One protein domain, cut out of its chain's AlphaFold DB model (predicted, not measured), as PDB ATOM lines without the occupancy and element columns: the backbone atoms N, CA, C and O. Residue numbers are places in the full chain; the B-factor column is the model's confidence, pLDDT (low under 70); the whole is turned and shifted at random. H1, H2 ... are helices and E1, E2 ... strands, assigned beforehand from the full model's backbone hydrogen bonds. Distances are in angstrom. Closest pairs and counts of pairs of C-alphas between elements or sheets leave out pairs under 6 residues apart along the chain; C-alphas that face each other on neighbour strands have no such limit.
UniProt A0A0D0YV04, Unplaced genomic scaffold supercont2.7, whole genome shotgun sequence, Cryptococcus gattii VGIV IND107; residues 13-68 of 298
ATOM      1  N   PRO A  13     207.994 177.098 198.951       67.06
ATOM      2  CA  PRO A  13     208.391 176.738 200.299       67.06
ATOM      3  C   PRO A  13     208.381 175.210 200.403       67.06
ATOM      4  O   PRO A  13     207.330 174.566 200.309       67.06
ATOM      5  N   SER A  14     209.571 174.632 200.511       73.75
ATOM      6  CA  SER A  14     209.759 173.227 200.830       73.75
ATOM      7  C   SER A  14     209.647 173.074 202.340       73.75
ATOM      8  O   SER A  14     210.188 173.875 203.092       73.75
ATOM      9  N   TYR A  15     208.920 172.061 202.799       78.38
ATOM     10  CA  TYR A  15     208.787 171.781 204.228       78.38
ATOM     11  C   TYR A  15     209.333 170.396 204.541       78.38
ATOM     12  O   TYR A  15     209.053 169.436 203.812       78.38
ATOM     13  N   ILE A  16     210.080 170.294 205.639       81.38
ATOM     14  CA  ILE A  16     210.573 169.031 206.184       81.38
ATOM     15  C   ILE A  16     209.646 168.605 207.321       81.38
ATOM     16  O   ILE A  16     209.279 169.404 208.183       81.38
ATOM     17  N   LEU A  17     209.244 167.333 207.325       83.50
ATOM     18  CA  LEU A  17     208.502 166.759 208.445       83.50
ATOM     19  C   LEU A  17     209.448 166.585 209.641       83.50
ATOM     20  O   LEU A  17     210.331 165.734 209.598       83.50
ATOM     21  N   HIS A  18     209.235 167.361 210.701       81.56
ATOM     22  CA  HIS A  18     210.090 167.347 211.887       81.56
ATOM     23  C   HIS A  18     209.648 166.290 212.901       81.56
ATOM     24  O   HIS A  18     210.448 165.485 213.371       81.56
ATOM     25  N   SER A  19     208.357 166.253 213.236       82.12
ATOM     26  CA  SER A  19     207.829 165.256 214.168       82.12
ATOM     27  C   SER A  19     206.407 164.830 213.826       82.12
ATOM     28  O   SER A  19     205.615 165.590 213.265       82.12
ATOM     29  N   HIS A  20     206.074 163.591 214.186       84.06
ATOM     30  CA  HIS A  20     204.721 163.063 214.100       84.06
ATOM     31  C   HIS A  20     204.357 162.344 215.400       84.06
ATOM     32  O   HIS A  20     205.207 161.726 216.036       84.06
ATOM     33  N   ARG A  21     203.083 162.421 215.804       81.25
ATOM     34  CA  ARG A  21     202.568 161.704 216.981       81.25
ATOM     35  C   ARG A  21     201.392 160.820 216.588       81.25
ATOM     36  O   ARG A  21     200.337 161.328 216.192       81.25
ATOM     37  N   SER A  22     201.549 159.509 216.731       81.62
ATOM     38  CA  SER A  22     200.467 158.528 216.610       81.62
ATOM     39  C   SER A  22     200.307 157.760 217.932       81.62
ATOM     40  O   SER A  22     201.293 157.534 218.632       81.62
ATOM     41  N   PRO A  23     199.073 157.398 218.325       75.62
ATOM     42  CA  PRO A  23     198.841 156.590 219.525       75.62
ATOM     43  C   PRO A  23     199.311 155.136 219.351       75.62
ATOM     44  O   PRO A  23     199.623 154.470 220.329       75.62
ATOM     45  N   HIS A  24     199.375 154.652 218.109       76.19
ATOM     46  CA  HIS A  24     199.919 153.349 217.741       76.19
ATOM     47  C   HIS A  24     200.541 153.462 216.339       76.19
ATOM     48  O   HIS A  24     200.003 154.216 215.521       76.19
ATOM     49  N   PRO A  25     201.600 152.702 216.002       66.38
ATOM     50  CA  PRO A  25     202.208 152.695 214.663       66.38
ATOM     51  C   PRO A  25     201.236 152.332 213.526       66.38
ATOM     52  O   PRO A  25     201.486 152.664 212.373       66.38
ATOM     53  N   PHE A  26     200.111 151.687 213.847       68.62
ATOM     54  CA  PHE A  26     199.061 151.351 212.878       68.62
ATOM     55  C   PHE A  26     198.069 152.497 212.609       68.62
ATOM     56  O   PHE A  26     197.348 152.472 211.614       68.62
ATOM     57  N   PHE A  27     197.997 153.503 213.485       66.31
ATOM     58  CA  PHE A  27     197.065 154.616 213.320       66.31
ATOM     59  C   PHE A  27     197.688 155.765 212.540       66.31
ATOM     60  O   PHE A  27     198.888 156.037 212.612       66.31
ATOM     61  N   THR A  28     196.827 156.499 211.840       75.06
ATOM     62  CA  THR A  28     197.214 157.753 211.205       75.06
ATOM     63  C   THR A  28     197.725 158.744 212.259       75.06
ATOM     64  O   THR A  28     197.191 158.810 213.374       75.06
ATOM     65  N   PRO A  29     198.783 159.512 211.949       79.25
ATOM     66  CA  PRO A  29     199.319 160.491 212.880       79.25
ATOM     67  C   PRO A  29     198.240 161.517 213.223       79.25
ATOM     68  O   PRO A  29     197.513 162.010 212.364       79.25
ATOM     69  N   THR A  30     198.127 161.828 214.509       85.12
ATOM     70  CA  THR A  30     197.143 162.788 215.028       85.12
ATOM     71  C   THR A  30     197.671 164.219 215.003       85.12
ATOM     72  O   THR A  30     196.878 165.164 214.958       85.12
ATOM     73  N   ASN A  31     198.999 164.366 214.998       87.56
ATOM     74  CA  ASN A  31     199.715 165.632 214.927       87.56
ATOM     75  C   ASN A  31     200.963 165.483 214.038       87.56
ATOM     76  O   ASN A  31     201.653 164.463 214.131       87.56
ATOM     77  N   LEU A  32     201.225 166.481 213.197       88.19
ATOM     78  CA  LEU A  32     202.401 166.613 212.335       88.19
ATOM     79  C   LEU A  32     202.975 168.020 212.524       88.19
ATOM     80  O   LEU A  32     202.228 168.994 212.433       88.19
ATOM     81  N   SER A  33     204.280 168.133 212.757       87.88
ATOM     82  CA  SER A  33     204.992 169.415 212.765       87.88
ATOM     83  C   SER A  33     205.949 169.493 211.580       87.88
ATOM     84  O   SER A  33     206.602 168.509 211.221       87.88
ATOM     85  N   PHE A  34     206.000 170.662 210.956       87.75
ATOM     86  CA  PHE A  34     206.833 170.951 209.801       87.75
ATOM     87  C   PHE A  34     207.840 172.034 210.165       87.75
ATOM     88  O   PHE A  34     207.479 173.022 210.806       87.75
ATOM     89  N   THR A  35     209.078 171.872 209.720       85.88
ATOM     90  CA  THR A  35     210.134 172.882 209.825       85.88
ATOM     91  C   THR A  35     210.582 173.314 208.436       85.88
ATOM     92  O   THR A  35     210.518 172.549 207.469       85.88
ATOM     93  N   ASP A  36     210.979 174.576 208.325       85.06
ATOM     94  CA  ASP A  36     211.561 175.123 207.105       85.06
ATOM     95  C   ASP A  36     213.042 174.697 207.015       85.06
ATOM     96  O   ASP A  36     213.794 174.924 207.968       85.06
ATOM     97  N   PRO A  37     213.483 174.076 205.904       76.75
ATOM     98  CA  PRO A  37     214.873 173.675 205.704       76.75
ATOM     99  C   PRO A  37     215.868 174.835 205.743       76.75
ATOM    100  O   PRO A  37     217.020 174.611 206.101       76.75
ATOM    101  N   GLN A  38     215.471 176.044 205.337       80.19
ATOM    102  CA  GLN A  38     216.406 177.166 205.204       80.19
ATOM    103  C   GLN A  38     216.580 177.940 206.508       80.19
ATOM    104  O   GLN A  38     217.675 178.408 206.806       80.19
ATOM    105  N   THR A  39     215.505 178.082 207.281       83.50
ATOM    106  CA  THR A  39     215.502 178.886 208.510       83.50
ATOM    107  C   THR A  39     215.547 178.044 209.782       83.50
ATOM    108  O   THR A  39     215.818 178.581 210.854       83.50
ATOM    109  N   GLY A  40     215.249 176.742 209.701       80.75
ATOM    110  CA  GLY A  40     215.073 175.873 210.868       80.75
ATOM    111  C   GLY A  40     213.853 176.231 211.726       80.75
ATOM    112  O   GLY A  40     213.602 175.580 212.739       80.75
ATOM    113  N   ALA A  41     213.082 177.251 211.338       83.50
ATOM    114  CA  ALA A  41     211.907 177.693 212.066       83.50
ATOM    115  C   ALA A  41     210.741 176.714 211.873       83.50
ATOM    116  O   ALA A  41     210.617 176.045 210.841       83.50
ATOM    117  N   GLU A  42     209.854 176.644 212.868       81.94
ATOM    118  CA  GLU A  42     208.623 175.866 212.768       81.94
ATOM    119  C   GLU A  42     207.717 176.493 211.699       81.94
ATOM    120  O   GLU A  42     207.152 177.574 211.862       81.94
ATOM    121  N   ALA A  43     207.603 175.807 210.568       81.50
ATOM    122  CA  ALA A  43     206.892 176.276 209.395       81.50
ATOM    123  C   ALA A  43     205.375 176.068 209.490       81.50
ATOM    124  O   ALA A  43     204.587 176.759 208.839       81.50
ATOM    125  N   GLY A  44     204.947 175.105 210.305       84.56
ATOM    126  CA  GLY A  44     203.538 174.887 210.585       84.56
ATOM    127  C   GLY A  44     203.260 173.580 211.307       84.56
ATOM    128  O   GLY A  44     204.070 172.659 211.319       84.56
ATOM    129  N   SER A  45     202.061 173.480 211.875       87.81
ATOM    130  CA  SER A  45     201.577 172.259 212.514       87.81
ATOM    131  C   SER A  45     200.199 171.856 211.992       87.81
ATOM    132  O   SER A  45     199.266 172.660 211.859       87.81
ATOM    133  N   TRP A  46     200.054 170.569 211.700       83.56
ATOM    134  CA  TRP A  46     198.804 169.950 211.292       83.56
ATOM    135  C   TRP A  46     198.273 169.044 212.400       83.56
ATOM    136  O   TRP A  46     198.999 168.211 212.931       83.56
ATOM    137  N   SER A  47     196.987 169.168 212.737       89.62
ATOM    138  CA  SER A  47     196.317 168.240 213.645       89.62
ATOM    139  C   SER A  47     194.999 167.743 213.073       89.62
ATOM    140  O   SER A  47     194.196 168.508 212.528       89.62
ATOM    141  N   SER A  48     194.737 166.451 213.277       78.50
ATOM    142  CA  SER A  48     193.511 165.785 212.818       78.50
ATOM    143  C   SER A  48     192.249 166.497 213.334       78.50
ATOM    144  O   SER A  48     191.302 166.761 212.587       78.50
ATOM    145  N   ARG A  49     192.266 166.942 214.601       75.19
ATOM    146  CA  ARG A  49     191.155 167.693 215.206       75.19
ATOM    147  C   ARG A  49     190.924 169.058 214.544       75.19
ATOM    148  O   ARG A  49     189.768 169.463 214.422       75.19
ATOM    149  N   ARG A  50     191.974 169.783 214.135       78.00
ATOM    150  CA  ARG A  50     191.825 171.066 213.415       78.00
ATOM    151  C   ARG A  50     191.361 170.856 211.973       78.00
ATOM    152  O   ARG A  50     190.548 171.647 211.500       78.00
ATOM    153  N   ALA A  51     191.799 169.775 211.323       78.12
ATOM    154  CA  ALA A  51     191.409 169.432 209.956       78.12
ATOM    155  C   ALA A  51     189.912 169.123 209.855       78.12
ATOM    156  O   ALA A  51     189.219 169.707 209.028       78.12
ATOM    157  N   ARG A  52     189.377 168.322 210.788       73.31
ATOM    158  CA  ARG A  52     187.934 168.033 210.868       73.31
ATOM    159  C   ARG A  52     187.074 169.285 211.088       73.31
ATOM    160  O   ARG A  52     185.902 169.291 210.734       73.31
ATOM    161  N   LYS A  53     187.643 170.343 211.673       82.50
ATOM    162  CA  LYS A  53     186.960 171.626 211.897       82.50
ATOM    163  C   LYS A  53     187.123 172.621 210.738       82.50
ATOM    164  O   LYS A  53     186.723 173.767 210.905       82.50
ATOM    165  N   GLY A  54     187.740 172.224 209.620       74.31
ATOM    166  CA  GLY A  54     187.898 173.078 208.437       74.31
ATOM    167  C   GLY A  54     188.753 174.328 208.669       74.31
ATOM    168  O   GLY A  54     188.609 175.309 207.954       74.31
ATOM    169  N   ARG A  55     189.628 174.333 209.683       75.19
ATOM    170  CA  ARG A  55     190.388 175.536 210.086       75.19
ATOM    171  C   ARG A  55     191.715 175.726 209.344       75.19
ATOM    172  O   ARG A  55     192.559 176.485 209.813       75.19
ATOM    173  N   TYR A  56     191.919 175.035 208.226       72.44
ATOM    174  CA  TYR A  56     193.110 175.198 207.395       72.44
ATOM    175  C   TYR A  56     192.734 175.899 206.096       72.44
ATOM    176  O   TYR A  56     191.907 175.399 205.338       72.44
ATOM    177  N   ALA A  57     193.359 177.048 205.838       64.62
ATOM    178  CA  ALA A  57     193.342 177.638 204.508       64.62
ATOM    179  C   ALA A  57     194.172 176.739 203.574       64.62
ATOM    180  O   ALA A  57     195.279 176.347 203.964       64.62
ATOM    181  N   PRO A  58     193.673 176.388 202.377       55.84
ATOM    182  CA  PRO A  58     194.428 175.585 201.426       55.84
ATOM    183  C   PRO A  58     195.682 176.360 201.010       55.84
ATOM    184  O   PRO A  58     195.607 177.356 200.296       55.84
ATOM    185  N   LYS A  59     196.843 175.916 201.491       64.38
ATOM    186  CA  LYS A  59     198.151 176.386 201.033       64.38
ATOM    187  C   LYS A  59     198.820 175.235 200.297       64.38
ATOM    188  O   LYS A  59     198.972 174.154 200.861       64.38
ATOM    189  N   GLN A  60     199.181 175.460 199.037       54.59
ATOM    190  CA  GLN A  60     199.987 174.508 198.277       54.59
ATOM    191  C   GLN A  60     201.393 174.478 198.883       54.59
ATOM    192  O   GLN A  60     202.007 175.522 199.096       54.59
ATOM    193  N   ALA A  61     201.857 173.284 199.232       57.03
ATOM    194  CA  ALA A  61     203.104 173.058 199.942       57.03
ATOM    195  C   ALA A  61     203.731 171.758 199.431       57.03
ATOM    196  O   ALA A  61     203.078 170.711 199.464       57.03
ATOM    197  N   ASN A  62     204.981 171.820 198.971       58.72
ATOM    198  CA  ASN A  62     205.736 170.633 198.578       58.72
ATOM    199  C   ASN A  62     206.406 170.042 199.824       58.72
ATOM    200  O   ASN A  62     207.238 170.685 200.466       58.72
ATOM    201  N   ILE A  63     206.007 168.824 200.191       56.34
ATOM    202  CA  ILE A  63     206.524 168.123 201.372       56.34
ATOM    203  C   ILE A  63     207.685 167.230 200.937       56.34
ATOM    204  O   ILE A  63     207.489 166.307 200.145       56.34
ATOM    205  N   HIS A  64     208.872 167.481 201.489       56.59
ATOM    206  CA  HIS A  64     210.053 166.643 201.295       56.59
ATOM    207  C   HIS A  64     210.286 165.792 202.551       56.59
ATOM    208  O   HIS A  64     210.292 166.298 203.673       56.59
ATOM    209  N   TYR A  65     210.464 164.483 202.376       54.00
ATOM    210  CA  TYR A  65     210.752 163.562 203.476       54.00
ATOM    211  C   TYR A  65     212.268 163.364 203.573       54.00
ATOM    212  O   TYR A  65     212.878 162.832 202.649       54.00
ATOM    213  N   VAL A  66     212.875 163.786 204.684       50.62
ATOM    214  CA  VAL A  66     214.293 163.516 204.962       50.62
ATOM    215  C   VAL A  66     214.418 162.068 205.428       50.62
ATOM    216  O   VAL A  66     213.840 161.671 206.440       50.62
ATOM    217  N   ARG A  67     215.147 161.256 204.661       43.44
ATOM    218  CA  ARG A  67     215.466 159.874 205.020       43.44
ATOM    219  C   ARG A  67     216.748 159.878 205.847       43.44
ATOM    220  O   ARG A  67     217.815 160.141 205.307       43.44
ATOM    221  N   HIS A  68     216.656 159.527 207.126       37.38
ATOM    222  CA  HIS A  68     217.827 159.093 207.888       37.38
ATOM    223  C   HIS A  68     218.190 157.675 207.432       37.38
ATOM    224  O   HIS A  68     217.674 156.689 207.953       37.38
TER     225      HIS A  68
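This is residues 13 to 68 of the 298 residues of an uncharacterized protein of Cryptococcus gattii VGIV IND107 (UniProt A0A0D0YV04). A strongly twisted sheet is built on a meander, E1, E2 and E3, each strand the antiparallel neighbour of the one before; short E4 joins beside the first residues of E1, and small helix H1 follows E3. The 56 printed residues, under half in named elements, run E1, E2, E3, H1, E4: mostly strand, mixed sheet order E3, E2, E1, E4. The whole is only just compact, close to loose, radius of gyration of the C-alphas 12.0 A, and spans 29 by 29 by 16 A.

E1, residues 14 to 21, begins at C-alpha 14 (209.759, 173.227, 200.830) and spans 21.1 A. E2 is 31 to 35, 13.7 A; E3 is 42 to 47, 14.5 A; H1 is 48 to 52, 6.3 A. E4, 62 to 64, 6.5 A, ends at C-alpha 64 (210.053, 166.643, 201.295).

E1 and E2 form a hairpin at 146 degrees; N 18 and O 33 are 2.9 A apart. E2 and E3 form another at 166 degrees; N 34 and O 44, 2.8 A. E1 and E4 are parallel at 63 degrees; N 64 and O 15, 3.0 A. E3, H1 and E4 form a split strand-helix-strand unit, two same-way strands with others between, its crossover right-handed. H1 only just is not on the sheet, with 4 pairs of C-alphas within 10 A; its O i to N i+4 pair is within hydrogen-bond range.

The farthest C-alphas, Lys 53 and His 68, are 33.6 A apart. The printed part has no cut and no long link; pLDDT is under 70 at residues 13, 25 to 27 and 57 to 68.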